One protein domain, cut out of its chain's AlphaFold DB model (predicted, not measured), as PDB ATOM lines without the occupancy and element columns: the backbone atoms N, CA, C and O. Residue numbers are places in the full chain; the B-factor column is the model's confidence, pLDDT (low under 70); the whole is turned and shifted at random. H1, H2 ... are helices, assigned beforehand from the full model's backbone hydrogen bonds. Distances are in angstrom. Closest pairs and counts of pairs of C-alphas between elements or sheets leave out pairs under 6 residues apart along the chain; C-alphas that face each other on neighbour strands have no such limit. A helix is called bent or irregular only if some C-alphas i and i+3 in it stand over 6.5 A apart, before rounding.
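Overview. This is residues 27 to 138 of the 138 residues of an uncharacterized protein of Prevotella sp. OH937_COT-195 (UniProt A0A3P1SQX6). Look for a long helical hairpin: bent H2 makes one row, and H3 followed by H4 makes the row that runs back beside it, with the H2b and H3 hairpin forming one far end. Near the other end H1 sits beside H2a and H4 in a three-helix bundle, H5 folds back from H4 onto H2a, H6 crosses near H2a at a steep tilt on a further side, and H7 turns from the end of H6 to pack on H2b. You have 112 residues here, with seven named helices in the order H1 to H7 and no named strand, and the class is all helix. The whole is only just loose, close to compact, with a radius of gyration of the C-alphas of 16.1 A and spans of 51 by 25 by 18 A.

Along the chain. Find C-alpha 27 at (42.120, -18.298, 164.418); there H1 begins, residues 27 to 39, 18.6 A long and irregular, with C-alphas 35 and 38 7.9 A apart. H2, residues 42 to 70, was assigned as one helix by its hydrogen bonds, but it is bent: C-alphas 55 and 58 are 7.2 A apart. Its arms are H2a, residues 42 to 55, 19.9 A, and H2b, residues 58 to 70, 18.6 A, at a steep tilt of 49 degrees. Go on to H3, residues 75 to 90, 22.7 A, beginning at C-alpha 75 (9.498, -6.836, 180.111), and H4, residues 93 to 106, 19.9 A. Then come H5, residues 110 to 116, 10.3 A, H6, residues 119 to 128, 14.2 A, and H7, residues 132 to 137, 8.8 A, which ends at C-alpha 137 (29.006, -10.569, 186.942).

Arrangement. Begin with H1, H2a and H4, an up-and-down bundle, each running against the one before it. H1 and H2a touch as a hairpin, closest at the C-alphas of Val 29 and Ala 48, 6.2 A. H1 touches H4 the same way at a shallow tilt of 8 degrees, closest at the C-alphas of Gln 34 and Ala 105, 5.0 A. H2a and H4 are close but not clearly touching. H5 touches H2a at its residues 42 to 46 alone, with the C-alphas of Glu 42 and Ile 111 closest at 6.1 A. H4 and H5 are a hairpin, closest at the C-alphas of Ala 106 and Gly 112, 4.0 A. H2b and H3 are a hairpin, with the C-alphas of Met 70 and Gln 78 closest at 5.5 A. H3 and H4 meet only through their link. H6 and H7 only just touch, only at the corner, with 3 pairs of C-alphas within 8 A. H7 touches H2b at its residues 60 to 64 alone, closest at the C-alphas of Val 64 and Glu 137, 6.4 A. H1 and H3 are apart. Every O i to N i+4 pair is within hydrogen-bond range in H2a, H2b, H3, H4, H5, H6 and H7, and 7 of 9 are in H1.

Size, cuts and confidence. The C-alphas farthest apart are those of Asn 39 and Ser 74, 51.5 A. The printed part has no cut, the links between helices are tight, and Met 138 is the chain's last residue. The mean pLDDT of the printed part is 91.6, and no printed residue is under 70.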
ATOM      1  N   LYS A  27      42.308 -17.369 165.531       92.38
ATOM      2  CA  LYS A  27      42.120 -18.298 164.418       92.38
ATOM      3  C   LYS A  27      43.265 -19.310 164.330       92.38
ATOM      4  O   LYS A  27      43.009 -20.507 164.257       92.38
ATOM      5  N   THR A  28      44.510 -18.848 164.402       94.12
ATOM      6  CA  THR A  28      45.695 -19.712 164.378       94.12
ATOM      7  C   THR A  28      45.735 -20.655 165.580       94.12
ATOM      8  O   THR A  28      46.113 -21.820 165.437       94.12
ATOM      9  N   VAL A  29      45.330 -20.185 166.765       95.12
ATOM     10  CA  VAL A  29      45.217 -21.034 167.964       95.12
ATOM     11  C   VAL A  29      44.193 -22.149 167.742       95.12
ATOM     12  O   VAL A  29      44.510 -23.311 167.992       95.12
ATOM     13  N   VAL A  30      43.007 -21.824 167.218       95.88
ATOM     14  CA  VAL A  30      41.946 -22.807 166.942       95.88
ATOM     15  C   VAL A  30      42.379 -23.820 165.884       95.88
ATOM     16  O   VAL A  30      42.260 -25.023 166.110       95.88
ATOM     17  N   GLU A  31      42.938 -23.363 164.762       96.19
ATOM     18  CA  GLU A  31      43.426 -24.246 163.693       96.19
ATOM     19  C   GLU A  31      44.518 -25.198 164.207       96.19
ATOM     20  O   GLU A  31      44.524 -26.388 163.883       96.19
ATOM     21  N   SER A  32      45.414 -24.696 165.061       95.88
ATOM     22  CA  SER A  32      46.467 -25.511 165.668       95.88
ATOM     23  C   SER A  32      45.900 -26.521 166.674       95.88
ATOM     24  O   SER A  32      46.326 -27.674 166.673       95.88
ATOM     25  N   ALA A  33      44.901 -26.141 167.478       96.19
ATOM     26  CA  ALA A  33      44.233 -27.053 168.411       96.19
ATOM     27  C   ALA A  33      43.515 -28.192 167.668       96.19
ATOM     28  O   ALA A  33      43.619 -29.356 168.053       96.19
ATOM     29  N   GLN A  34      42.832 -27.881 166.563       96.81
ATOM     30  CA  GLN A  34      42.140 -28.870 165.732       96.81
ATOM     31  C   GLN A  34      43.093 -29.866 165.066       96.81
ATOM     32  O   GLN A  34      42.751 -31.041 164.920       96.81
ATOM     33  N   LYS A  35      44.263 -29.394 164.627       96.50
ATOM     34  CA  LYS A  35      45.222 -30.199 163.867       96.50
ATOM     35  C   LYS A  35      46.178 -30.980 164.764       96.50
ATOM     36  O   LYS A  35      46.388 -32.170 164.544       96.50
ATOM     37  N   ASP A  36      46.757 -30.300 165.746       95.69
ATOM     38  CA  ASP A  36      47.909 -30.775 166.510       95.69
ATOM     39  C   ASP A  36      47.608 -30.924 168.013       95.69
ATOM     40  O   ASP A  36      48.448 -31.451 168.742       95.69
ATOM     41  N   GLY A  37      46.410 -30.547 168.482       93.50
ATOM     42  CA  GLY A  37      46.047 -30.525 169.907       93.50
ATOM     43  C   GLY A  37      46.158 -31.871 170.630       93.50
ATOM     44  O   GLY A  37      46.425 -31.914 171.827       93.50
ATOM     45  N   ALA A  38      46.037 -32.991 169.911       95.00
ATOM     46  CA  ALA A  38      46.263 -34.325 170.480       95.00
ATOM     47  C   ALA A  38      47.720 -34.562 170.920       95.00
ATOM     48  O   ALA A  38      47.975 -35.441 171.739       95.00
ATOM     49  N   ASN A  39      48.663 -33.788 170.377       96.19
ATOM     50  CA  ASN A  39      50.087 -33.854 170.698       96.19
ATOM     51  C   ASN A  39      50.531 -32.731 171.642       96.19
ATOM     52  O   ASN A  39      51.707 -32.680 171.997       96.19
ATOM     53  N   TRP A  40      49.626 -31.825 172.012       96.69
ATOM     54  CA  TRP A  40      49.943 -30.733 172.919       96.69
ATOM     55  C   TRP A  40      50.118 -31.232 174.345       96.69
ATOM     56  O   TRP A  40      49.389 -32.092 174.845       96.69
ATOM     57  N   THR A  41      51.088 -30.632 175.010       96.50
ATOM     58  CA  THR A  41      51.273 -30.697 176.452       96.50
ATOM     59  C   THR A  41      50.162 -29.941 177.183       96.50
ATOM     60  O   THR A  41      49.408 -29.162 176.599       96.50
ATOM     61  N   GLU A  42      50.061 -30.162 178.492       95.69
ATOM     62  CA  GLU A  42      49.129 -29.419 179.344       95.69
ATOM     63  C   GLU A  42      49.387 -27.909 179.305       95.69
ATOM     64  O   GLU A  42      48.439 -27.137 179.190       95.69
ATOM     65  N   ASP A  43      50.651 -27.486 179.320       96.81
ATOM     66  CA  ASP A  43      51.008 -26.066 179.275       96.81
ATOM     67  C   ASP A  43      50.627 -25.424 177.933       96.81
ATOM     68  O   ASP A  43      50.068 -24.329 177.911       96.81
ATOM     69  N   GLU A  44      50.817 -26.130 176.813       96.31
ATOM     70  CA  GLU A  44      50.372 -25.654 175.495       96.31
ATOM     71  C   GLU A  44      48.848 -25.487 175.426       96.31
ATOM     72  O   GLU A  44      48.356 -24.493 174.884       96.31
ATOM     73  N   TRP A  45      48.088 -26.416 176.016       96.38
ATOM     74  CA  TRP A  45      46.637 -26.273 176.133       96.38
ATOM     75  C   TRP A  45      46.230 -25.112 177.047       96.38
ATOM     76  O   TRP A  45      45.293 -24.386 176.710       96.38
ATOM     77  N   LYS A  46      46.924 -24.901 178.172       96.38
ATOM     78  CA  LYS A  46      46.668 -23.770 179.080       96.38
ATOM     79  C   LYS A  46      46.906 -22.429 178.391       96.38
ATOM     80  O   LYS A  46      46.068 -21.535 178.497       96.38
ATOM     81  N   ASP A  47      48.003 -22.294 177.654       95.75
ATOM     82  CA  ASP A  47      48.327 -21.074 176.908       95.75
ATOM     83  C   ASP A  47      47.312 -20.802 175.791       95.75
ATOM     84  O   ASP A  47      46.860 -19.665 175.600       95.75
ATOM     85  N   ALA A  48      46.897 -21.850 175.076       95.75
ATOM     86  CA  ALA A  48      45.846 -21.748 174.074       95.75
ATOM     87  C   ALA A  48      44.505 -21.325 174.697       95.75
ATOM     88  O   ALA A  48      43.860 -20.405 174.194       95.75
ATOM     89  N   PHE A  49      44.124 -21.917 175.831       95.62
ATOM     90  CA  PHE A  49      42.906 -21.561 176.560       95.62
ATOM     91  C   PHE A  49      42.921 -20.098 177.021       95.62
ATOM     92  O   PHE A  49      41.965 -19.364 176.778       95.62
ATOM     93  N   LYS A  50      44.030 -19.631 177.606       95.25
ATOM     94  CA  LYS A  50      44.203 -18.218 177.988       95.25
ATOM     95  C   LYS A  50      44.082 -17.282 176.784       95.25
ATOM     96  O   LYS A  50      43.497 -16.208 176.905       95.25
ATOM     97  N   SER A  51      44.578 -17.693 175.616       94.56
ATOM     98  CA  SER A  51      44.447 -16.917 174.375       94.56
ATOM     99  C   SER A  51      42.982 -16.809 173.929       94.56
ATOM    100  O   SER A  51      42.521 -15.725 173.567       94.56
ATOM    101  N   VAL A  52      42.225 -17.906 174.025       94.31
ATOM    102  CA  VAL A  52      40.780 -17.945 173.741       94.31
ATOM    103  C   VAL A  52      39.998 -17.077 174.731       94.31
ATOM    104  O   VAL A  52      39.178 -16.264 174.308       94.31
ATOM    105  N   MET A  53      40.285 -17.174 176.033       93.19
ATOM    106  CA  MET A  53      39.670 -16.319 177.060       93.19
ATOM    107  C   MET A  53      39.965 -14.837 176.833       93.19
ATOM    108  O   MET A  53      39.077 -13.992 176.917       93.19
ATOM    109  N   LYS A  54      41.215 -14.494 176.519       93.88
ATOM    110  CA  LYS A  54      41.584 -13.104 176.262       93.88
ATOM    111  C   LYS A  54      40.850 -12.547 175.042       93.88
ATOM    112  O   LYS A  54      40.388 -11.408 175.083       93.88
ATOM    113  N   ALA A  55      40.695 -13.352 173.992       92.69
ATOM    114  CA  ALA A  55      39.930 -12.977 172.809       92.69
ATOM    115  C   ALA A  55      38.417 -12.872 173.076       92.69
ATOM    116  O   ALA A  55      37.746 -12.066 172.433       92.69
ATOM    117  N   SER A  56      37.875 -13.635 174.034       91.06
ATOM    118  CA  SER A  56      36.458 -13.569 174.413       91.06
ATOM    119  C   SER A  56      36.117 -12.379 175.313       91.06
ATOM    120  O   SER A  56      34.946 -12.009 175.412       91.06
ATOM    121  N   LYS A  57      37.116 -11.725 175.917       91.94
ATOM    122  CA  LYS A  57      36.921 -10.609 176.853       91.94
ATOM    123  C   LYS A  57      35.972  -9.506 176.354       91.94
ATOM    124  O   LYS A  57      35.050  -9.192 177.102       91.94
ATOM    125  N   PRO A  58      36.097  -8.956 175.130       90.31
ATOM    126  CA  PRO A  58      35.193  -7.897 174.667       90.31
ATOM    127  C   PRO A  58      33.734  -8.360 174.554       90.31
ATOM    128  O   PRO A  58      32.812  -7.600 174.835       90.31
ATOM    129  N   MET A  59      33.517  -9.627 174.184       89.31
ATOM    130  CA  MET A  59      32.180 -10.221 174.137       89.31
ATOM    131  C   MET A  59      31.578 -10.338 175.544       89.31
ATOM    132  O   MET A  59      30.395 -10.058 175.729       89.31
ATOM    133  N   LEU A  60      32.387 -10.709 176.543       89.62
ATOM    134  CA  LEU A  60      31.950 -10.781 177.941       89.62
ATOM    135  C   LEU A  60      31.658  -9.398 178.537       89.62
ATOM    136  O   LEU A  60      30.673  -9.238 179.251       89.62
ATOM    137  N   GLU A  61      32.478  -8.394 178.222       90.62
ATOM    138  CA  GLU A  61      32.244  -7.001 178.630       90.62
ATOM    139  C   GLU A  61      30.905  -6.478 178.094       90.62
ATOM    140  O   GLU A  61      30.137  -5.863 178.839       90.62
ATOM    141  N   GLU A  62      30.584  -6.775 176.833       88.06
ATOM    142  CA  GLU A  62      29.289  -6.420 176.252       88.06
ATOM    143  C   GLU A  62      28.134  -7.196 176.884       88.06
ATOM    144  O   GLU A  62      27.137  -6.580 177.261       88.06
ATOM    145  N   ALA A  63      28.280  -8.506 177.100       86.50
ATOM    146  CA  ALA A  63      27.260  -9.315 177.769       86.50
ATOM    147  C   ALA A  63      26.925  -8.788 179.178       86.50
ATOM    148  O   ALA A  63      25.753  -8.656 179.539       86.50
ATOM    149  N   VAL A  64      27.942  -8.414 179.956       89.12
ATOM    150  CA  VAL A  64      27.772  -7.797 181.279       89.12
ATOM    151  C   VAL A  64      27.108  -6.421 181.177       89.12
ATOM    152  O   VAL A  64      26.223  -6.104 181.976       89.12
ATOM    153  N   SER A  65      27.500  -5.599 180.198       88.19
ATOM    154  CA  SER A  65      26.862  -4.299 179.958       88.19
ATOM    155  C   SER A  65      25.370  -4.461 179.661       88.19
ATOM    156  O   SER A  65      24.551  -3.729 180.210       88.19
ATOM    157  N   PHE A  66      25.011  -5.451 178.847       85.12
ATOM    158  CA  PHE A  66      23.626  -5.758 178.505       85.12
ATOM    159  C   PHE A  66      22.818  -6.239 179.704       85.12
ATOM    160  O   PHE A  66      21.701  -5.769 179.921       85.12
ATOM    161  N   LYS A  67      23.386  -7.130 180.523       85.81
ATOM    162  CA  LYS A  67      22.752  -7.588 181.765       85.81
ATOM    163  C   LYS A  67      22.395  -6.406 182.671       85.81
ATOM    164  O   LYS A  67      21.269  -6.335 183.153       85.81
ATOM    165  N   LYS A  68      23.317  -5.450 182.834       88.81
ATOM    166  CA  LYS A  68      23.101  -4.225 183.624       88.81
ATOM    167  C   LYS A  68      22.062  -3.289 183.006       88.81
ATOM    168  O   LYS A  68      21.310  -2.654 183.734       88.81
ATOM    169  N   GLU A  69      22.009  -3.195 181.681       86.06
ATOM    170  CA  GLU A  69      21.035  -2.352 180.978       86.06
ATOM    171  C   GLU A  69      19.599  -2.883 181.105       86.06
ATOM    172  O   GLU A  69      18.654  -2.098 181.213       86.06
ATOM    173  N   MET A  70      19.440  -4.209 181.147       85.50
ATOM    174  CA  MET A  70      18.154  -4.884 181.360       85.50
ATOM    175  C   MET A  70      17.709  -4.901 182.832       85.50
ATOM    176  O   MET A  70      16.519  -5.072 183.118       85.50
ATOM    177  N   GLU A  71      18.637  -4.732 183.775       88.94
ATOM    178  CA  GLU A  71      18.348  -4.770 185.206       88.94
ATOM    179  C   GLU A  71      17.403  -3.625 185.609       88.94
ATOM    180  O   GLU A  71      17.634  -2.448 185.330       88.94
ATOM    181  N   GLY A  72      16.285  -3.971 186.252       88.38
ATOM    182  CA  GLY A  72      15.272  -2.999 186.679       88.38
ATOM    183  C   GLY A  72      14.380  -2.442 185.560       88.38
ATOM    184  O   GLY A  72      13.598  -1.528 185.822       88.38
ATOM    185  N   LYS A  73      14.464  -2.977 184.334       90.81
ATOM    186  CA  LYS A  73      13.574  -2.640 183.210       90.81
ATOM    187  C   LYS A  73      12.304  -3.487 183.197       90.81
ATOM    188  O   LYS A  73      12.301  -4.618 183.679       90.81
ATOM    189  N   SER A  74      11.235  -2.945 182.615       92.75
ATOM    190  CA  SER A  74      10.013  -3.709 182.328       92.75
ATOM    191  C   SER A  74      10.244  -4.764 181.236       92.75
ATOM    192  O   SER A  74      11.166  -4.630 180.437       92.75
ATOM    193  N   GLU A  75       9.390  -5.791 181.150       87.62
ATOM    194  CA  GLU A  75       9.498  -6.836 180.111       87.62
ATOM    195  C   GLU A  75       9.486  -6.259 178.682       87.62
ATOM    196  O   GLU A  75      10.228  -6.717 177.817       87.62
ATOM    197  N   GLU A  76       8.688  -5.215 178.433       90.06
ATOM    198  CA  GLU A  76       8.631  -4.556 177.122       90.06
ATOM    199  C   GLU A  76       9.948  -3.841 176.781       90.06
ATOM    200  O   GLU A  76      10.419  -3.887 175.643       90.06
ATOM    201  N   GLU A  77      10.566  -3.184 177.763       87.50
ATOM    202  CA  GLU A  77      11.875  -2.549 177.596       87.50
ATOM    203  C   GLU A  77      12.985  -3.588 177.431       87.50
ATOM    204  O   GLU A  77      13.836  -3.424 176.561       87.50
ATOM    205  N   GLN A  78      12.947  -4.682 178.197       84.38
ATOM    206  CA  GLN A  78      13.883  -5.797 178.039       84.38
ATOM    207  C   GLN A  78      13.789  -6.406 176.641       84.38
ATOM    208  O   GLN A  78      14.817  -6.702 176.042       84.38
ATOM    209  N   PHE A  79      12.584  -6.540 176.081       86.44
ATOM    210  CA  PHE A  79      12.404  -7.038 174.718       86.44
ATOM    211  C   PHE A  79      13.022  -6.105 173.666       86.44
ATOM    212  O   PHE A  79      13.682  -6.571 172.737       86.44
ATOM    213  N   LYS A  80      12.853  -4.785 173.820       87.19
ATOM    214  CA  LYS A  80      13.481  -3.789 172.932       87.19
ATOM    215  C   LYS A  80      15.007  -3.844 173.025       87.19
ATOM    216  O   LYS A  80      15.673  -3.916 171.997       87.19
ATOM    217  N   ILE A  81      15.540  -3.901 174.245       82.69
ATOM    218  CA  ILE A  81      16.980  -4.026 174.499       82.69
ATOM    219  C   ILE A  81      17.514  -5.345 173.916       82.69
ATOM    220  O   ILE A  81      18.545  -5.344 173.253       82.69
ATOM    221  N   ALA A  82      16.794  -6.461 174.063       83.06
ATOM    222  CA  ALA A  82      17.181  -7.756 173.497       83.06
ATOM    223  C   ALA A  82      17.306  -7.733 171.965       83.06
ATOM    224  O   ALA A  82      18.214  -8.358 171.417       83.06
ATOM    225  N   ALA A  83      16.438  -6.994 171.269       83.44
ATOM    226  CA  ALA A  83      16.550  -6.815 169.822       83.44
ATOM    227  C   ALA A  83      17.842  -6.071 169.435       83.44
ATOM    228  O   ALA A  83      18.572  -6.531 168.559       83.44
ATOM    229  N   GLU A  84      18.177  -4.988 170.140       83.69
ATOM    230  CA  GLU A  84      19.427  -4.243 169.922       83.69
ATOM    231  C   GLU A  84      20.674  -5.065 170.288       83.69
ATOM    232  O   GLU A  84      21.725  -4.944 169.653       83.69
ATOM    233  N   ILE A  85      20.571  -5.924 171.307       81.75
ATOM    234  CA  ILE A  85      21.632  -6.856 171.701       81.75
ATOM    235  C   ILE A  85      21.922  -7.840 170.576       81.75
ATOM    236  O   ILE A  85      23.091  -8.076 170.280       81.75
ATOM    237  N   MET A  86      20.894  -8.406 169.937       80.38
ATOM    238  CA  MET A  86      21.097  -9.369 168.852       80.38
ATOM    239  C   MET A  86      21.933  -8.768 167.717       80.38
ATOM    240  O   MET A  86      22.919  -9.384 167.320       80.38
ATOM    241  N   GLU A  87      21.635  -7.540 167.285       81.94
ATOM    242  CA  GLU A  87      22.420  -6.837 166.258       81.94
ATOM    243  C   GLU A  87      23.872  -6.586 166.699       81.94
ATOM    244  O   GLU A  87      24.814  -6.759 165.923       81.94
ATOM    245  N   LYS A  88      24.092  -6.220 167.969       78.44
ATOM    246  CA  LYS A  88      25.447  -6.021 168.510       78.44
ATOM    247  C   LYS A  88      26.222  -7.332 168.624       78.44
ATOM    248  O   LYS A  88      27.436  -7.325 168.424       78.44
ATOM    249  N   MET A  89      25.543  -8.438 168.914       80.62
ATOM    250  CA  MET A  89      26.149  -9.762 169.053       80.62
ATOM    251  C   MET A  89      26.503 -10.399 167.707       80.62
ATOM    252  O   MET A  89      27.420 -11.221 167.668       80.62
ATOM    253  N   GLU A  90      25.880  -9.984 166.595       86.44
ATOM    254  CA  GLU A  90      26.223 -10.484 165.254       86.44
ATOM    255  C   GLU A  90      27.717 -10.331 164.936       86.44
ATOM    256  O   GLU A  90      28.322 -11.231 164.345       86.44
ATOM    257  N   LYS A  91      28.357  -9.248 165.400       85.81
ATOM    258  CA  LYS A  91      29.799  -9.018 165.195       85.81
ATOM    259  C   LYS A  91      30.694 -10.045 165.902       85.81
ATOM    260  O   LYS A  91      31.850 -10.204 165.518       85.81
ATOM    261  N   PHE A  92      30.176 -10.747 166.913       89.62
ATOM    262  CA  PHE A  92      30.885 -11.808 167.632       89.62
ATOM    263  C   PHE A  92      30.581 -13.208 167.092       89.62
ATOM    264  O   PHE A  92      31.142 -14.171 167.604       89.62
ATOM    265  N   THR A  93      29.756 -13.353 166.054       89.62
ATOM    266  CA  THR A  93      29.383 -14.671 165.506       89.62
ATOM    267  C   THR A  93      30.608 -15.508 165.124       89.62
ATOM    268  O   THR A  93      30.703 -16.682 165.476       89.62
ATOM    269  N   GLU A  94      31.591 -14.902 164.452       91.62
ATOM    270  CA  GLU A  94      32.826 -15.603 164.070       91.62
ATOM    271  C   GLU A  94      33.682 -15.967 165.295       91.62
ATOM    272  O   GLU A  94      34.245 -17.058 165.353       91.62
ATOM    273  N   LEU A  95      33.727 -15.102 166.314       91.19
ATOM    274  CA  LEU A  95      34.402 -15.383 167.583       91.19
ATOM    275  C   LEU A  95      33.735 -16.553 168.326       91.19
ATOM    276  O   LEU A  95      34.425 -17.461 168.783       91.19
ATOM    277  N   GLN A  96      32.402 -16.577 168.408       91.88
ATOM    278  CA  GLN A  96      31.647 -17.674 169.023       91.88
ATOM    279  C   GLN A  96      31.893 -19.000 168.308       91.88
ATOM    280  O   GLN A  96      32.076 -20.032 168.958       91.88
ATOM    281  N   LYS A  97      31.949 -18.971 166.974       94.31
ATOM    282  CA  LYS A  97      32.302 -20.144 166.181       94.31
ATOM    283  C   LYS A  97      33.717 -20.622 166.507       94.31
ATOM    284  O   LYS A  97      33.897 -21.805 166.762       94.31
ATOM    285  N   GLN A  98      34.696 -19.720 166.581       94.44
ATOM    286  CA  GLN A  98      36.077 -20.070 166.933       94.44
ATOM    287  C   GLN A  98      36.188 -20.664 168.345       94.44
ATOM    288  O   GLN A  98      36.858 -21.676 168.528       94.44
ATOM    289  N   ILE A  99      35.487 -20.098 169.331       94.62
ATOM    290  CA  ILE A  99      35.416 -20.657 170.692       94.62
ATOM    291  C   ILE A  99      34.798 -22.064 170.668       94.62
ATOM    292  O   ILE A  99      35.333 -22.987 171.279       94.62
ATOM    293  N   THR A 100      33.702 -22.247 169.929       96.88
ATOM    294  CA  THR A 100      33.033 -23.550 169.782       96.88
ATOM    295  C   THR A 100      33.958 -24.583 169.141       96.88
ATOM    296  O   THR A 100      34.093 -25.697 169.641       96.88
ATOM    297  N   ASP A 101      34.642 -24.199 168.065       96.88
ATOM    298  CA  ASP A 101      35.588 -25.044 167.339       96.88
ATOM    299  C   ASP A 101      36.806 -25.415 168.202       96.88
ATOM    300  O   ASP A 101      37.284 -26.552 168.134       96.88
ATOM    301  N   PHE A 102      37.287 -24.487 169.036       97.44
ATOM    302  CA  PHE A 102      38.348 -24.739 170.009       97.44
ATOM    303  C   PHE A 102      37.903 -25.729 171.089       97.44
ATOM    304  O   PHE A 102      38.600 -26.714 171.332       97.44
ATOM    305  N   ASN A 103      36.726 -25.525 171.686       96.44
ATOM    306  CA  ASN A 103      36.176 -26.439 172.691       96.44
ATOM    307  C   ASN A 103      35.967 -27.842 172.107       96.44
ATOM    308  O   ASN A 103      36.378 -28.829 172.709       96.44
ATOM    309  N   ALA A 104      35.442 -27.941 170.882       97.62
ATOM    310  CA  ALA A 104      35.286 -29.215 170.184       97.62
ATOM    311  C   ALA A 104      36.629 -29.904 169.870       97.62
ATOM    312  O   ALA A 104      36.680 -31.128 169.727       97.62
ATOM    313  N   ALA A 105      37.721 -29.148 169.716       97.25
ATOM    314  CA  ALA A 105      39.066 -29.711 169.614       97.25
ATOM    315  C   ALA A 105      39.573 -30.196 170.983       97.25
ATOM    316  O   ALA A 105      40.088 -31.311 171.075       97.25
ATOM    317  N   ALA A 106      39.376 -29.402 172.037       96.94
ATOM    318  CA  ALA A 106      39.758 -29.746 173.404       96.94
ATOM    319  C   ALA A 106      39.065 -31.029 173.888       96.94
ATOM    320  O   ALA A 106      39.746 -31.934 174.373       96.94
ATOM    321  N   GLU A 107      37.753 -31.163 173.659       97.44
ATOM    322  CA  GLU A 107      36.934 -32.332 174.029       97.44
ATOM    323  C   GLU A 107      37.414 -33.656 173.416       97.44
ATOM    324  O   GLU A 107      37.152 -34.727 173.962       97.44
ATOM    325  N   LYS A 108      38.133 -33.608 172.288       96.81
ATOM    326  CA  LYS A 108      38.689 -34.801 171.624       96.81
ATOM    327  C   LYS A 108      39.976 -35.304 172.275       96.81
ATOM    328  O   LYS A 108      40.510 -36.324 171.843       96.81
ATOM    329  N   THR A 109      40.494 -34.594 173.273       95.62
ATOM    330  CA  THR A 109      41.748 -34.920 173.950       95.62
ATOM    331  C   THR A 109      41.532 -35.000 175.456       95.62
ATOM    332  O   THR A 109      40.785 -34.213 176.026       95.62
ATOM    333  N   GLU A 110      42.217 -35.925 176.127       96.56
ATOM    334  CA  GLU A 110      42.101 -36.070 177.585       96.56
ATOM    335  C   GLU A 110      42.570 -34.815 178.336       96.56
ATOM    336  O   GLU A 110      41.969 -34.424 179.331       96.56
ATOM    337  N   ILE A 111      43.646 -34.178 177.863       95.31
ATOM    338  CA  ILE A 111      44.218 -32.980 178.493       95.31
ATOM    339  C   ILE A 111      43.322 -31.766 178.245       95.31
ATOM    340  O   ILE A 111      42.947 -31.085 179.198       95.31
ATOM    341  N   GLY A 112      42.939 -31.519 176.987       94.81
ATOM    342  CA  GLY A 112      42.060 -30.408 176.634       94.81
ATOM    343  C   GLY A 112      40.719 -30.497 177.359       94.81
ATOM    344  O   GLY A 112      40.287 -29.509 177.949       94.81
ATOM    345  N   LYS A 113      40.112 -31.691 177.410       96.81
ATOM    346  CA  LYS A 113      38.873 -31.929 178.156       96.81
ATOM    347  C   LYS A 113      39.018 -31.603 179.645       96.81
ATOM    348  O   LYS A 113      38.191 -30.886 180.193       96.81
ATOM    349  N   LYS A 114      40.076 -32.094 180.297       96.00
ATOM    350  CA  LYS A 114      40.316 -31.799 181.718       96.00
ATOM    351  C   LYS A 114      40.446 -30.305 181.978       96.00
ATOM    352  O   LYS A 114      39.920 -29.833 182.973       96.00
ATOM    353  N   LEU A 115      41.113 -29.568 181.092       93.25
ATOM    354  CA  LEU A 115      41.316 -28.131 181.268       93.25
ATOM    355  C   LEU A 115      40.029 -27.315 181.112       93.25
ATOM    356  O   LEU A 115      39.812 -26.395 181.896       93.25
ATOM    357  N   ILE A 116      39.156 -27.655 180.158       91.94
ATOM    358  CA  ILE A 116      37.851 -26.976 180.019       91.94
ATOM    359  C   ILE A 116      36.865 -27.333 181.146       91.94
ATOM    360  O   ILE A 116      35.872 -26.636 181.326       91.94
ATOM    361  N   GLU A 117      37.133 -28.400 181.904       93.88
ATOM    362  CA  GLU A 117      36.373 -28.811 183.095       93.88
ATOM    363  C   GLU A 117      37.045 -28.350 184.410       93.88
ATOM    364  O   GLU A 117      36.477 -28.521 185.489       93.88
ATOM    365  N   ASP A 118      38.249 -27.767 184.350       94.88
ATOM    366  CA  ASP A 118      39.001 -27.329 185.529       94.88
ATOM    367  C   ASP A 118      38.601 -25.906 185.947       94.88
ATOM    368  O   ASP A 118      39.173 -24.905 185.507       94.88
ATOM    369  N   ASP A 119      37.619 -25.823 186.842       93.19
ATOM    370  CA  ASP A 119      37.132 -24.563 187.412       93.19
ATOM    371  C   ASP A 119      38.230 -23.734 188.094       93.19
ATOM    372  O   ASP A 119      38.163 -22.501 188.099       93.19
ATOM    373  N   ASN A 120      39.223 -24.380 188.715       95.38
ATOM    374  CA  ASN A 120      40.289 -23.660 189.412       95.38
ATOM    375  C   ASN A 120      41.210 -22.995 188.395       95.38
ATOM    376  O   ASN A 120      41.460 -21.793 188.503       95.38
ATOM    377  N   PHE A 121      41.631 -23.740 187.373       94.44
ATOM    378  CA  PHE A 121      42.405 -23.185 186.269       94.44
ATOM    379  C   PHE A 121      41.653 -22.045 185.571       94.44
ATOM    380  O   PHE A 121      42.236 -20.990 185.327       94.44
ATOM    381  N   GLN A 122      40.356 -22.204 185.301       92.50
ATOM    382  CA  GLN A 122      39.546 -21.159 184.665       92.50
ATOM    383  C   GLN A 122      39.484 -19.873 185.493       92.50
ATOM    384  O   GLN A 122      39.623 -18.777 184.946       92.50
ATOM    385  N   LYS A 123      39.319 -19.990 186.815       92.69
ATOM    386  CA  LYS A 123      39.336 -18.841 187.734       92.69
ATOM    387  C   LYS A 123      40.705 -18.174 187.788       92.69
ATOM    388  O   LYS A 123      40.790 -16.948 187.732       92.69
ATOM    389  N   GLU A 124      41.775 -18.958 187.876       95.25
ATOM    390  CA  GLU A 124      43.146 -18.442 187.875       95.25
ATOM    391  C   GLU A 124      43.471 -17.726 186.560       95.25
ATOM    392  O   GLU A 124      43.943 -16.589 186.578       95.25
ATOM    393  N   ALA A 125      43.125 -18.327 185.421       94.06
ATOM    394  CA  ALA A 125      43.279 -17.722 184.105       94.06
ATOM    395  C   ALA A 125      42.462 -16.425 183.975       94.06
ATOM    396  O   ALA A 125      42.988 -15.410 183.516       94.06
ATOM    397  N   ALA A 126      41.207 -16.408 184.440       93.69
ATOM    398  CA  ALA A 126      40.395 -15.192 184.467       93.69
ATOM    399  C   ALA A 126      41.055 -14.089 185.304       93.69
ATOM    400  O   ALA A 126      41.091 -12.929 184.888       93.69
ATOM    401  N   LYS A 127      41.606 -14.434 186.469       94.94
ATOM    402  CA  LYS A 127      42.304 -13.490 187.344       94.94
ATOM    403  C   LYS A 127      43.557 -12.919 186.685       94.94
ATOM    404  O   LYS A 127      43.733 -11.702 186.680       94.94
ATOM    405  N   GLU A 128      44.390 -13.765 186.084       95.00
ATOM    406  CA  GLU A 128      45.587 -13.334 185.347       95.00
ATOM    407  C   GLU A 128      45.252 -12.378 184.192       95.00
ATOM    408  O   GLU A 128      45.981 -11.420 183.939       95.00
ATOM    409  N   LEU A 129      44.123 -12.603 183.519       93.75
ATOM    410  CA  LEU A 129      43.651 -11.784 182.399       93.75
ATOM    411  C   LEU A 129      42.864 -10.531 182.836       93.75
ATOM    412  O   LEU A 129      42.385  -9.756 181.994       93.75
ATOM    413  N   GLY A 130      42.714 -10.308 184.146       94.44
ATOM    414  CA  GLY A 130      41.929  -9.203 184.695       94.44
ATOM    415  C   GLY A 130      40.451  -9.284 184.301       94.44
ATOM    416  O   GLY A 130      39.846  -8.270 183.955       94.44
ATOM    417  N   MET A 131      39.906 -10.500 184.273       92.69
ATOM    418  CA  MET A 131      38.523 -10.841 183.921       92.69
ATOM    419  C   MET A 131      37.725 -11.376 185.120       92.69
ATOM    420  O   MET A 131      36.556 -11.697 184.961       92.69
ATOM    421  N   GLU A 132      38.322 -11.442 186.314       90.56
ATOM    422  CA  GLU A 132      37.687 -11.933 187.553       90.56
ATOM    423  C   GLU A 132      36.304 -11.306 187.781       90.56
ATOM    424  O   GLU A 132      35.306 -12.013 187.869       90.56
ATOM    425  N   LYS A 133      36.216  -9.973 187.714       88.88
ATOM    426  CA  LYS A 133      34.946  -9.253 187.862       88.88
ATOM    427  C   LYS A 133      33.920  -9.581 186.769       88.88
ATOM    428  O   LYS A 133      32.730  -9.610 187.047       88.88
ATOM    429  N   LEU A 134      34.360  -9.823 185.530       87.62
ATOM    430  CA  LEU A 134      33.450 -10.203 184.441       87.62
ATOM    431  C   LEU A 134      32.861 -11.594 184.683       87.62
ATOM    432  O   LEU A 134      31.687 -11.808 184.411       87.62
ATOM    433  N   MET A 135      33.661 -12.514 185.225       82.19
ATOM    434  CA  MET A 135      33.221 -13.869 185.562       82.19
ATOM    435  C   MET A 135      32.269 -13.900 186.764       82.19
ATOM    436  O   MET A 135      31.395 -14.753 186.809       82.19
ATOM    437  N   GLU A 136      32.420 -12.981 187.722       85.50
ATOM    438  CA  GLU A 136      31.482 -12.822 188.848       85.50
ATOM    439  C   GLU A 136      30.150 -12.181 188.431       85.50
ATOM    440  O   GLU A 136      29.118 -12.430 189.052       85.50
ATOM    441  N   GLU A 137      30.176 -11.316 187.412       80.75
ATOM    442  CA  GLU A 137      29.006 -10.569 186.942       80.75
ATOM    443  C   GLU A 137      28.208 -11.296 185.847       80.75
ATOM    444  O   GLU A 137      27.069 -10.891 185.588       80.75
ATOM    445  N   MET A 138      28.751 -12.352 185.228       73.25
ATOM    446  CA  MET A 138      28.001 -13.263 184.347       73.25
ATOM    447  C   MET A 138      26.978 -14.081 185.133       73.25
ATOM    448  O   MET A 138      25.776 -13.968 184.788       73.25
TER     449      MET A 138